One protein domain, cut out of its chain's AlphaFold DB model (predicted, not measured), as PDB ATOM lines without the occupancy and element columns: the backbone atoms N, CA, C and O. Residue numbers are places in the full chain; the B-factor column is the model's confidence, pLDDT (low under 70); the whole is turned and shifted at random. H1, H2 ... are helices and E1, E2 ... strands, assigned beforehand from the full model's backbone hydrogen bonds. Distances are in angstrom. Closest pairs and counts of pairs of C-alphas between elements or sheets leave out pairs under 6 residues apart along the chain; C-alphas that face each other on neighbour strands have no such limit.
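Overview. This is residues 115 to 185 and 212 to 230 of the 290 residues of an uncharacterized protein of Moniliophthora roreri (strain MCA 2997) (UniProt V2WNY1). A small parallel sheet of two strands, E1 and E2, sits near the middle of a loose rod, with H2 running lengthwise toward one end, where H1 lies, and H3, H4 and H5 making an open loop at the other end. H6 packs on residues 131 to 135 of H2, the part of that helix nearer the sheet, while residues 119 to 125, 148 to 154 and 156 to 161 stand free. The printed part has 90 residues, with eight named helices and two named strands in the order H1, H2, H3, H4, H5, E1, H6, H7, H8, E2, and its class is mostly helix. The whole is loose, with a radius of gyration of the C-alphas of 16.3 A, and the C-alphas span 53 by 23 by 19 A.

Arrangement. Look first at E1, residues 171 to 174, and E2, residues 226 to 229, parallel neighbours whose directions differ by 31 degrees. C-alphas 172 and 227 face each other at 4.8 A; N 173 and O 227 are within hydrogen-bond range at 2.9 A, as are N 229 and O 173 at 2.8 A. Residues 141 to 142 make a short antiparallel pairing with residues 171 to 172 of E1. Next find H3, residues 143 to 149; its closest C-alpha to E1 is that of Ala 143, 5.1 A from that of Phe 171. For H5, residues 160 to 168, and E2 the closest C-alphas are those of Leu 166 and Ile 227, 7.1 A apart. H3 and H5 are close but not clearly touching, with the C-alphas of Ala 143 and Leu 166 closest at 6.5 A. H4, residues 152 to 157, is apart from H5, and only just apart from H3, at 8.0 A. Now turn to H2, residues 123 to 136. It touches H6, residues 175 to 181, with residues 131 to 135 alone, closest at the C-alphas of Arg 134 and Ala 181, 5.5 A, at a steep tilt of 45 degrees, opposite ways. With residues 132 to 135 alone H2 only just touches H7, residues 212 to 217, with 3 pairs of C-alphas within 8 A; Lys 132 and Asp 217 have the closest C-alphas, 6.5 A apart, and the lines are about perpendicular at 85 degrees. H8, residues 220 to 223, is close to but not clearly touching H7, with the C-alphas of Leu 215 and Arg 223 closest at 6.3 A. H1, residues 115 to 118, is close to but not clearly touching H2, with the C-alphas of Met 118 and Arg 126 closest at 7.9 A. In H2, H3, H4, H5, H6 and H7 every O i to N i+4 pair is within hydrogen-bond range; H1 and H8 are too short for such a pair.

Along the chain. Find C-alpha 171 at (29.886, 39.387, 38.281), where E1 begins and runs 10.2 A to C-alpha 174. E2 runs 9.5 A and ends at C-alpha 229, at (27.372, 41.370, 28.400). H2 is the longest helix, 20.2 A from C-alpha 123 at (58.705, 46.735, 26.542) to C-alpha 136. H5 measures 12.9 A, H3 10.1 A, H6 10.0 A, H4 8.8 A and H7 8.7 A, while H8 measures 5.0 A and H1 4.8 A.

Size, cuts and confidence. The two C-alphas farthest apart are those of Glu 117 and Ala 153, 54.7 A. Residues 186 to 211 are not printed, and C-alphas 185 and 212 across that cut are 12.3 A apart. Of the links that are printed whole, H2 to H3 is short and the others are tight. Mean pLDDT of the printed part is 78.1; under 70 are residues 115, 118 to 119, 153, 155 to 157 and 183 to 185 of this predicted model.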
ATOM      1  N   LEU A 115      60.594  48.406  41.803       67.69
ATOM      2  CA  LEU A 115      59.874  49.056  40.693       67.69
ATOM      3  C   LEU A 115      60.813  49.616  39.604       67.69
ATOM      4  O   LEU A 115      60.506  49.555  38.416       67.69
ATOM      5  N   GLY A 116      61.990  50.113  39.999       72.94
ATOM      6  CA  GLY A 116      63.013  50.618  39.078       72.94
ATOM      7  C   GLY A 116      63.668  49.541  38.204       72.94
ATOM      8  O   GLY A 116      64.076  49.840  37.085       72.94
ATOM      9  N   GLU A 117      63.748  48.294  38.671       75.94
ATOM     10  CA  GLU A 117      64.175  47.153  37.850       75.94
ATOM     11  C   GLU A 117      63.022  46.606  37.016       75.94
ATOM     12  O   GLU A 117      63.226  46.248  35.859       75.94
ATOM     13  N   MET A 118      61.793  46.668  37.536       66.06
ATOM     14  CA  MET A 118      60.586  46.321  36.784       66.06
ATOM     15  C   MET A 118      60.407  47.205  35.538       66.06
ATOM     16  O   MET A 118      60.032  46.733  34.465       66.06
ATOM     17  N   LEU A 119      60.757  48.493  35.645       68.31
ATOM     18  CA  LEU A 119      60.771  49.425  34.516       68.31
ATOM     19  C   LEU A 119      61.887  49.142  33.500       68.31
ATOM     20  O   LEU A 119      61.768  49.590  32.362       68.31
ATOM     21  N   LYS A 120      62.942  48.401  33.864       78.69
ATOM     22  CA  LYS A 120      64.009  47.978  32.935       78.69
ATOM     23  C   LYS A 120      63.656  46.708  32.158       78.69
ATOM     24  O   LYS A 120      64.382  46.352  31.234       78.69
ATOM     25  N   ILE A 121      62.560  46.035  32.508       76.25
ATOM     26  CA  ILE A 121      62.087  44.852  31.786       76.25
ATOM     27  C   ILE A 121      61.680  45.248  30.355       76.25
ATOM     28  O   ILE A 121      61.246  46.376  30.100       76.25
ATOM     29  N   SER A 122      61.837  44.301  29.420       78.88
ATOM     30  CA  SER A 122      61.420  44.406  28.018       78.88
ATOM     31  C   SER A 122      60.078  45.142  27.850       78.88
ATOM     32  O   SER A 122      59.126  44.860  28.591       78.88
ATOM     33  N   PRO A 123      59.953  46.041  26.851       76.38
ATOM     34  CA  PRO A 123      58.705  46.735  26.542       76.38
ATOM     35  C   PRO A 123      57.491  45.806  26.428       76.38
ATOM     36  O   PRO A 123      56.419  46.172  26.905       76.38
ATOM     37  N   ALA A 124      57.666  44.602  25.876       72.94
ATOM     38  CA  ALA A 124      56.596  43.617  25.728       72.94
ATOM     39  C   ALA A 124      56.028  43.157  27.082       72.94
ATOM     40  O   ALA A 124      54.815  43.097  27.267       72.94
ATOM     41  N   VAL A 125      56.891  42.911  28.071       75.25
ATOM     42  CA  VAL A 125      56.454  42.480  29.409       75.25
ATOM     43  C   VAL A 125      55.772  43.624  30.152       75.25
ATOM     44  O   VAL A 125      54.767  43.403  30.822       75.25
ATOM     45  N   ARG A 126      56.262  44.863  30.004       74.56
ATOM     46  CA  ARG A 126      55.604  46.040  30.599       74.56
ATOM     47  C   ARG A 126      54.201  46.246  30.031       74.56
ATOM     48  O   ARG A 126      53.290  46.533  30.801       74.56
ATOM     49  N   LYS A 127      54.024  46.060  28.716       75.38
ATOM     50  CA  LYS A 127      52.708  46.093  28.060       75.38
ATOM     51  C   LYS A 127      51.771  45.028  28.634       75.38
ATOM     52  O   LYS A 127      50.678  45.363  29.081       75.38
ATOM     53  N   LEU A 128      52.222  43.772  28.697       74.69
ATOM     54  CA  LEU A 128      51.430  42.667  29.252       74.69
ATOM     55  C   LEU A 128      51.057  42.898  30.721       74.69
ATOM     56  O   LEU A 128      49.921  42.661  31.118       74.69
ATOM     57  N   LEU A 129      51.993  43.399  31.527       75.75
ATOM     58  CA  LEU A 129      51.751  43.695  32.936       75.75
ATOM     59  C   LEU A 129      50.746  44.839  33.102       75.75
ATOM     60  O   LEU A 129      49.816  44.721  33.897       75.75
ATOM     61  N   ALA A 130      50.886  45.915  32.322       76.50
ATOM     62  CA  ALA A 130      49.923  47.012  32.315       76.50
ATOM     63  C   ALA A 130      48.518  46.525  31.929       76.50
ATOM     64  O   ALA A 130      47.558  46.850  32.627       76.50
ATOM     65  N   ARG A 131      48.406  45.689  30.887       78.19
ATOM     66  CA  ARG A 131      47.137  45.086  30.454       78.19
ATOM     67  C   ARG A 131      46.505  44.238  31.557       78.19
ATOM     68  O   ARG A 131      45.372  44.502  31.951       78.19
ATOM     69  N   LYS A 132      47.257  43.300  32.145       77.94
ATOM     70  CA  LYS A 132      46.760  42.452  33.246       77.94
ATOM     71  C   LYS A 132      46.310  43.261  34.462       77.94
ATOM     72  O   LYS A 132      45.291  42.943  35.075       77.94
ATOM     73  N   CYS A 133      47.033  44.330  34.806       78.31
ATOM     74  CA  CYS A 133      46.624  45.233  35.881       78.31
ATOM     75  C   CYS A 133      45.324  45.981  35.555       78.31
ATOM     76  O   CYS A 133      44.497  46.166  36.445       78.31
ATOM     77  N   ARG A 134      45.117  46.397  34.300       80.12
ATOM     78  CA  ARG A 134      43.880  47.069  33.875       80.12
ATOM     79  C   ARG A 134      42.689  46.119  33.878       80.12
ATOM     80  O   ARG A 134      41.664  46.472  34.449       80.12
ATOM     81  N   PHE A 135      42.846  44.901  33.362       81.06
ATOM     82  CA  PHE A 135      41.789  43.882  33.370       81.06
ATOM     83  C   PHE A 135      41.318  43.508  34.776       81.06
ATOM     84  O   PHE A 135      40.121  43.340  35.002       81.06
ATOM     85  N   ARG A 136      42.233  43.467  35.753       74.94
ATOM     86  CA  ARG A 136      41.873  43.288  37.170       74.94
ATOM     87  C   ARG A 136      41.047  44.436  37.752       74.94
ATOM     88  O   ARG A 136      40.305  44.208  38.700       74.94
ATOM     89  N   ASN A 137      41.178  45.639  37.200       76.62
ATOM     90  CA  ASN A 137      40.510  46.850  37.676       76.62
ATOM     91  C   ASN A 137      39.273  47.226  36.845       76.62
ATOM     92  O   ASN A 137      38.736  48.323  37.015       76.62
ATOM     93  N   ILE A 138      38.819  46.348  35.946       82.81
ATOM     94  CA  ILE A 138      37.579  46.558  35.199       82.81
ATOM     95  C   ILE A 138      36.407  46.667  36.176       82.81
ATOM     96  O   ILE A 138      36.320  45.933  37.163       82.81
ATOM     97  N   LYS A 139      35.489  47.598  35.897       80.75
ATOM     98  CA  LYS A 139      34.271  47.781  36.690       80.75
ATOM     99  C   LYS A 139      33.398  46.534  36.569       80.75
ATOM    100  O   LYS A 139      32.910  46.210  35.494       80.75
ATOM    101  N   GLN A 140      33.191  45.864  37.693       85.06
ATOM    102  CA  GLN A 140      32.330  44.693  37.798       85.06
ATOM    103  C   GLN A 140      31.009  45.099  38.446       85.06
ATOM    104  O   GLN A 140      30.996  45.799  39.461       85.06
ATOM    105  N   ARG A 141      29.893  44.657  37.864       84.75
ATOM    106  CA  ARG A 141      28.555  44.798  38.451       84.75
ATOM    107  C   ARG A 141      28.132  43.461  39.042       84.75
ATOM    108  O   ARG A 141      28.471  42.419  38.494       84.75
ATOM    109  N   SER A 142      27.386  43.456  40.145       84.44
ATOM    110  CA  SER A 142      26.845  42.192  40.658       84.44
ATOM    111  C   SER A 142      25.774  41.655  39.705       84.44
ATOM    112  O   SER A 142      24.884  42.408  39.298       84.44
ATOM    113  N   ALA A 143      25.794  40.350  39.412       81.25
ATOM    114  CA  ALA A 143      24.777  39.711  38.567       81.25
ATOM    115  C   ALA A 143      23.342  39.955  39.078       81.25
ATOM    116  O   ALA A 143      22.421  40.231  38.308       81.25
ATOM    117  N   LYS A 144      23.160  39.983  40.406       80.25
ATOM    118  CA  LYS A 144      21.863  40.262  41.049       80.25
ATOM    119  C   LYS A 144      21.380  41.692  40.833       80.25
ATOM    120  O   LYS A 144      20.175  41.934  40.769       80.25
ATOM    121  N   GLU A 145      22.299  42.650  40.793       82.00
ATOM    122  CA  GLU A 145      21.972  44.054  40.543       82.00
ATOM    123  C   GLU A 145      21.646  44.277  39.072       82.00
ATOM    124  O   GLU A 145      20.657  44.942  38.767       82.00
ATOM    125  N   PHE A 146      22.412  43.645  38.180       82.25
ATOM    126  CA  PHE A 146      22.153  43.646  36.745       82.25
ATOM    127  C   PHE A 146      20.750  43.106  36.426       82.25
ATOM    128  O   PHE A 146      19.975  43.775  35.740       82.25
ATOM    129  N   TYR A 147      20.358  41.971  37.020       75.31
ATOM    130  CA  TYR A 147      19.027  41.384  36.815       75.31
ATOM    131  C   TYR A 147      17.875  42.310  37.230       75.31
ATOM    132  O   TYR A 147      16.850  42.386  36.560       75.31
ATOM    133  N   LYS A 148      18.039  43.064  38.323       79.81
ATOM    134  CA  LYS A 148      17.011  44.011  38.795       79.81
ATOM    135  C   LYS A 148      16.832  45.218  37.875       79.81
ATOM    136  O   LYS A 148      15.787  45.860  37.933       79.81
ATOM    137  N   GLN A 149      17.849  45.550  37.084       79.25
ATOM    138  CA  GLN A 149      17.832  46.691  36.168       79.25
ATOM    139  C   GLN A 149      17.234  46.340  34.799       79.25
ATOM    140  O   GLN A 149      16.856  47.243  34.054       79.25
ATOM    141  N   LEU A 150      17.121  45.050  34.466       77.12
ATOM    142  CA  LEU A 150      16.541  44.585  33.208       77.12
ATOM    143  C   LEU A 150      15.040  44.898  33.126       77.12
ATOM    144  O   LEU A 150      14.268  44.665  34.060       77.12
ATOM    145  N   SER A 151      14.605  45.397  31.967       76.69
ATOM    146  CA  SER A 151      13.178  45.582  31.699       76.69
ATOM    147  C   SER A 151      12.469  44.232  31.545       76.69
ATOM    148  O   SER A 151      13.063  43.230  31.141       76.69
ATOM    149  N   ARG A 152      11.154  44.199  31.796       70.00
ATOM    150  CA  ARG A 152      10.355  42.964  31.688       70.00
ATOM    151  C   ARG A 152      10.416  42.328  30.293       70.00
ATOM    152  O   ARG A 152      10.391  41.109  30.191       70.00
ATOM    153  N   ALA A 153      10.493  43.139  29.237       69.12
ATOM    154  CA  ALA A 153      10.616  42.652  27.864       69.12
ATOM    155  C   ALA A 153      11.977  41.987  27.611       69.12
ATOM    156  O   ALA A 153      12.040  40.945  26.971       69.12
ATOM    157  N   GLN A 154      13.050  42.552  28.168       70.19
ATOM    158  CA  GLN A 154      14.398  42.001  28.034       70.19
ATOM    159  C   GLN A 154      14.563  40.715  28.839       70.19
ATOM    160  O   GLN A 154      15.120  39.754  28.328       70.19
ATOM    161  N   ALA A 155      14.006  40.655  30.051       68.81
ATOM    162  CA  ALA A 155      14.021  39.436  30.855       68.81
ATOM    163  C   ALA A 155      13.277  38.271  30.174       68.81
ATOM    164  O   ALA A 155      13.693  37.126  30.296       68.81
ATOM    165  N   LEU A 156      12.198  38.559  29.434       69.81
ATOM    166  CA  LEU A 156      11.461  37.560  28.647       69.81
ATOM    167  C   LEU A 156      12.188  37.128  27.367       69.81
ATOM    168  O   LEU A 156      11.881  36.064  26.837       69.81
ATOM    169  N   ALA A 157      13.102  37.954  26.856       69.44
ATOM    170  CA  ALA A 157      13.901  37.647  25.674       69.44
ATOM    171  C   ALA A 157      15.128  36.774  25.993       69.44
ATOM    172  O   ALA A 157      15.737  36.226  25.077       69.44
ATOM    173  N   LEU A 158      15.495  36.640  27.273       72.88
ATOM    174  CA  LEU A 158      16.580  35.762  27.705       72.88
ATOM    175  C   LEU A 158      16.147  34.296  27.595       72.88
ATOM    176  O   LEU A 158      15.039  33.927  27.991       72.88
ATOM    177  N   SER A 159      17.032  33.451  27.067       72.88
ATOM    178  CA  SER A 159      16.825  32.003  27.064       72.88
ATOM    179  C   SER A 159      16.978  31.428  28.476       72.88
ATOM    180  O   SER A 159      17.635  32.014  29.340       72.88
ATOM    181  N   ASN A 160      16.399  30.246  28.709       73.81
ATOM    182  CA  ASN A 160      16.549  29.538  29.985       73.81
ATOM    183  C   ASN A 160      18.020  29.216  30.303       73.81
ATOM    184  O   ASN A 160      18.408  29.265  31.462       73.81
ATOM    185  N   GLU A 161      18.840  28.953  29.284       70.62
ATOM    186  CA  GLU A 161      20.280  28.701  29.439       70.62
ATOM    187  C   GLU A 161      21.013  29.937  29.980       70.62
ATOM    188  O   GLU A 161      21.769  29.836  30.942       70.62
ATOM    189  N   ILE A 162      20.714  31.127  29.444       74.00
ATOM    190  CA  ILE A 162      21.329  32.375  29.922       74.00
ATOM    191  C   ILE A 162      20.923  32.667  31.371       74.00
ATOM    192  O   ILE A 162      21.724  33.193  32.138       74.00
ATOM    193  N   LEU A 163      19.692  32.319  31.761       72.00
ATOM    194  CA  LEU A 163      19.230  32.466  33.143       72.00
ATOM    195  C   LEU A 163      19.986  31.535  34.103       72.00
ATOM    196  O   LEU A 163      20.368  31.971  35.187       72.00
ATOM    197  N   GLU A 164      20.246  30.286  33.702       76.50
ATOM    198  CA  GLU A 164      21.037  29.341  34.501       76.50
ATOM    199  C   GLU A 164      22.494  29.780  34.665       76.50
ATOM    200  O   GLU A 164      23.080  29.590  35.733       76.50
ATOM    201  N   ASP A 165      23.086  30.358  33.622       76.25
ATOM    202  CA  ASP A 165      24.446  30.886  33.693       76.25
ATOM    203  C   ASP A 165      24.501  32.157  34.544       76.25
ATOM    204  O   ASP A 165      25.408  32.299  35.368       76.25
ATOM    205  N   LEU A 166      23.489  33.031  34.448       72.94
ATOM    206  CA  LEU A 166      23.359  34.209  35.315       72.94
ATOM    207  C   LEU A 166      23.293  33.850  36.800       72.94
ATOM    208  O   LEU A 166      23.872  34.564  37.617       72.94
ATOM    209  N   ASP A 167      22.609  32.760  37.150       75.69
ATOM    210  CA  ASP A 167      22.498  32.303  38.537       75.69
ATOM    211  C   ASP A 167      23.824  31.760  39.097       75.69
ATOM    212  O   ASP A 167      24.041  31.787  40.313       75.69
ATOM    213  N   LYS A 168      24.722  31.278  38.227       80.62
ATOM    214  CA  LYS A 168      26.064  30.793  38.601       80.62
ATOM    215  C   LYS A 168      27.103  31.913  38.651       80.62
ATOM    216  O   LYS A 168      28.151  31.734  39.270       80.62
ATOM    217  N   ALA A 169      26.833  33.039  37.998       81.88
ATOM    218  CA  ALA A 169      27.763  34.149  37.896       81.88
ATOM    219  C   ALA A 169      27.722  35.068  39.121       81.88
ATOM    220  O   ALA A 169      26.663  35.460  39.616       81.88
ATOM    221  N   ASP A 170      28.903  35.489  39.569       84.62
ATOM    222  CA  ASP A 170      29.044  36.486  40.629       84.62
ATOM    223  C   ASP A 170      29.002  37.907  40.047       84.62
ATOM    224  O   ASP A 170      28.387  38.822  40.617       84.62
ATOM    225  N   PHE A 171      29.633  38.083  38.880       86.44
ATOM    226  CA  PHE A 171      29.886  39.387  38.281       86.44
ATOM    227  C   PHE A 171      29.465  39.450  36.816       86.44
ATOM    228  O   PHE A 171      29.606  38.498  36.053       86.44
ATOM    229  N   VAL A 172      28.998  40.631  36.429       86.56
ATOM    230  CA  VAL A 172      28.690  41.014  35.058       86.56
ATOM    231  C   VAL A 172      29.644  42.125  34.642       86.56
ATOM    232  O   VAL A 172      29.838  43.098  35.381       86.56
ATOM    233  N   ILE A 173      30.239  41.969  33.464       86.94
ATOM    234  CA  ILE A 173      31.171  42.920  32.860       86.94
ATOM    235  C   ILE A 173      30.639  43.316  31.489       86.94
ATOM    236  O   ILE A 173      30.232  42.463  30.707       86.94
ATOM    237  N   ASP A 174      30.672  44.608  31.190       85.56
ATOM    238  CA  ASP A 174      30.308  45.110  29.870       85.56
ATOM    239  C   ASP A 174      31.488  44.966  28.903       85.56
ATOM    240  O   ASP A 174      32.623  45.290  29.264       85.56
ATOM    241  N   VAL A 175      31.225  44.526  27.667       84.50
ATOM    242  CA  VAL A 175      32.262  44.375  26.622       84.50
ATOM    243  C   VAL A 175      33.058  45.670  26.440       84.50
ATOM    244  O   VAL A 175      34.283  45.638  26.365       84.50
ATOM    245  N   GLU A 176      32.384  46.822  26.452       82.50
ATOM    246  CA  GLU A 176      33.017  48.143  26.324       82.50
ATOM    247  C   GLU A 176      34.052  48.407  27.416       82.50
ATOM    248  O   GLU A 176      35.115  48.946  27.134       82.50
ATOM    249  N   SER A 177      33.800  47.948  28.645       83.50
ATOM    250  CA  SER A 177      34.759  48.116  29.741       83.50
ATOM    251  C   SER A 177      36.033  47.294  29.527       83.50
ATOM    252  O   SER A 177      37.096  47.663  30.027       83.50
ATOM    253  N   ILE A 178      35.943  46.182  28.789       83.50
ATOM    254  CA  ILE A 178      37.097  45.358  28.415       83.50
ATOM    255  C   ILE A 178      37.872  46.034  27.279       83.50
ATOM    256  O   ILE A 178      39.096  46.137  27.354       83.50
ATOM    257  N   VAL A 179      37.162  46.558  26.273       80.69
ATOM    258  CA  VAL A 179      37.759  47.310  25.157       80.69
ATOM    259  C   VAL A 179      38.488  48.557  25.665       80.69
ATOM    260  O   VAL A 179      39.625  48.798  25.277       80.69
ATOM    261  N   GLU A 180      37.883  49.321  26.579       80.25
ATOM    262  CA  GLU A 180      38.506  50.507  27.187       80.25
ATOM    263  C   GLU A 180      39.756  50.173  28.017       80.25
ATOM    264  O   GLU A 180      40.669  50.994  28.141       80.25
ATOM    265  N   ALA A 181      39.807  48.979  28.615       78.00
ATOM    266  CA  ALA A 181      40.932  48.557  29.440       78.00
ATOM    267  C   ALA A 181      42.165  48.157  28.610       78.00
ATOM    268  O   ALA A 181      43.297  48.304  29.090       78.00
ATOM    269  N   ASP A 182      41.972  47.677  27.381       76.88
ATOM    270  CA  ASP A 182      43.062  47.349  26.466       76.88
ATOM    271  C   ASP A 182      43.334  48.514  25.505       76.88
ATOM    272  O   ASP A 182      42.647  48.730  24.514       76.88
ATOM    273  N   GLU A 183      44.385  49.273  25.800       68.06
ATOM    274  CA  GLU A 183      44.793  50.446  25.020       68.06
ATOM    275  C   GLU A 183      45.260  50.099  23.604       68.06
ATOM    276  O   GLU A 183      45.140  50.936  22.711       68.06
ATOM    277  N   GLU A 184      45.773  48.883  23.388       64.38
ATOM    278  CA  GLU A 184      46.187  48.432  22.061       64.38
ATOM    279  C   GLU A 184      44.941  48.113  21.232       64.38
ATOM    280  O   GLU A 184      44.810  48.642  20.135       64.38
ATOM    281  N   LEU A 185      43.965  47.390  21.797       61.28
ATOM    282  CA  LEU A 185      42.680  47.113  21.135       61.28
ATOM    283  C   LEU A 185      41.811  48.363  20.936       61.28
ATOM    284  O   LEU A 185      41.152  48.484  19.904       61.28
ATOM    285  N   ASP A 212      38.193  36.890  24.156       84.00
ATOM    286  CA  ASP A 212      39.143  35.789  24.286       84.00
ATOM    287  C   ASP A 212      40.449  36.258  24.946       84.00
ATOM    288  O   ASP A 212      40.966  35.614  25.857       84.00
ATOM    289  N   THR A 213      40.942  37.450  24.586       81.75
ATOM    290  CA  THR A 213      42.128  38.052  25.222       81.75
ATOM    291  C   THR A 213      41.923  38.266  26.725       81.75
ATOM    292  O   THR A 213      42.800  37.929  27.524       81.75
ATOM    293  N   TYR A 214      40.766  38.797  27.127       84.81
ATOM    294  CA  TYR A 214      40.423  38.996  28.533       84.81
ATOM    295  C   TYR A 214      40.289  37.671  29.289       84.81
ATOM    296  O   TYR A 214      40.891  37.511  30.353       84.81
ATOM    297  N   LEU A 215      39.550  36.710  28.726       85.94
ATOM    298  CA  LEU A 215      39.373  35.385  29.318       85.94
ATOM    299  C   LEU A 215      40.730  34.698  29.501       85.94
ATOM    300  O   LEU A 215      41.000  34.175  30.581       85.94
ATOM    301  N   ASN A 216      41.622  34.786  28.512       83.88
ATOM    302  CA  ASN A 216      42.972  34.225  28.574       83.88
ATOM    303  C   ASN A 216      43.853  34.827  29.680       83.88
ATOM    304  O   ASN A 216      44.706  34.125  30.231       83.88
ATOM    305  N   ASP A 217      43.622  36.083  30.062       81.75
ATOM    306  CA  ASP A 217      44.398  36.771  31.098       81.75
ATOM    307  C   ASP A 217      43.868  36.566  32.533       81.75
ATOM    308  O   ASP A 217      44.614  36.827  33.487       81.75
ATOM    309  N   ILE A 218      42.633  36.072  32.704       82.38
ATOM    310  CA  ILE A 218      42.043  35.738  34.013       82.38
ATOM    311  C   ILE A 218      42.170  34.244  34.352       82.38
ATOM    312  O   ILE A 218      42.321  33.389  33.475       82.38
ATOM    313  N   SER A 219      42.102  33.918  35.648       83.12
ATOM    314  CA  SER A 219      42.159  32.527  36.117       83.12
ATOM    315  C   SER A 219      40.887  31.753  35.762       83.12
ATOM    316  O   SER A 219      39.802  32.329  35.692       83.12
ATOM    317  N   GLU A 220      40.997  30.434  35.596       81.88
ATOM    318  CA  GLU A 220      39.855  29.555  35.282       81.88
ATOM    319  C   GLU A 220      38.715  29.675  36.308       81.88
ATOM    320  O   GLU A 220      37.544  29.761  35.933       81.88
ATOM    321  N   ASP A 221      39.056  29.811  37.594       82.19
ATOM    322  CA  ASP A 221      38.088  30.055  38.669       82.19
ATOM    323  C   ASP A 221      37.276  31.341  38.476       82.19
ATOM    324  O   ASP A 221      36.138  31.422  38.935       82.19
ATOM    325  N   GLN A 222      37.861  32.365  37.848       80.19
ATOM    326  CA  GLN A 222      37.169  33.618  37.550       80.19
ATOM    327  C   GLN A 222      36.347  33.517  36.266       80.19
ATOM    328  O   GLN A 222      35.258  34.082  36.216       80.19
ATOM    329  N   ARG A 223      36.809  32.762  35.259       83.62
ATOM    330  CA  ARG A 223      36.095  32.602  33.976       83.62
ATOM    331  C   ARG A 223      34.674  32.077  34.159       83.62
ATOM    332  O   ARG A 223      33.759  32.585  33.531       83.62
ATOM    333  N   SER A 224      34.478  31.108  35.054       81.31
ATOM    334  CA  SER A 224      33.157  30.511  35.324       81.31
ATOM    335  C   SER A 224      32.194  31.413  36.109       81.31
ATOM    336  O   SER A 224      31.011  31.100  36.207       81.31
ATOM    337  N   LYS A 225      32.686  32.522  36.675       85.25
ATOM    338  CA  LYS A 225      31.924  33.432  37.551       85.25
ATOM    339  C   LYS A 225      31.597  34.768  36.896       85.25
ATOM    340  O   LYS A 225      30.929  35.598  37.515       85.25
ATOM    341  N   VAL A 226      32.113  34.999  35.694       85.56
ATOM    342  CA  VAL A 226      31.966  36.253  34.967       85.56
ATOM    343  C   VAL A 226      31.048  36.026  33.782       85.56
ATOM    344  O   VAL A 226      31.279  35.139  32.968       85.56
ATOM    345  N   ILE A 227      30.042  36.884  33.657       86.50
ATOM    346  CA  ILE A 227      29.264  37.011  32.429       86.50
ATOM    347  C   ILE A 227      29.655  38.303  31.749       86.50
ATOM    348  O   ILE A 227      29.656  39.374  32.357       86.50
ATOM    349  N   ILE A 228      29.979  38.186  30.470       86.06
ATOM    350  CA  ILE A 228      30.325  39.323  29.638       86.06
ATOM    351  C   ILE A 228      29.091  39.674  28.822       86.06
ATOM    352  O   ILE A 228      28.603  38.875  28.026       86.06
ATOM    353  N   VAL A 229      28.566  40.867  29.062       81.31
ATOM    354  CA  VAL A 229      27.372  41.370  28.400       81.31
ATOM    355  C   VAL A 229      27.814  42.324  27.307       81.31
ATOM    356  O   VAL A 229      28.460  43.340  27.564       81.31
ATOM    357  N   ALA A 230      27.465  41.983  26.069       75.62
ATOM    358  CA  ALA A 230      27.521  42.943  24.986       75.62
ATOM    359  C   ALA A 230      26.535  44.066  25.290       75.62
ATOM    360  O   ALA A 230      25.398  43.820  25.712       75.62
TER     361      ALA A 230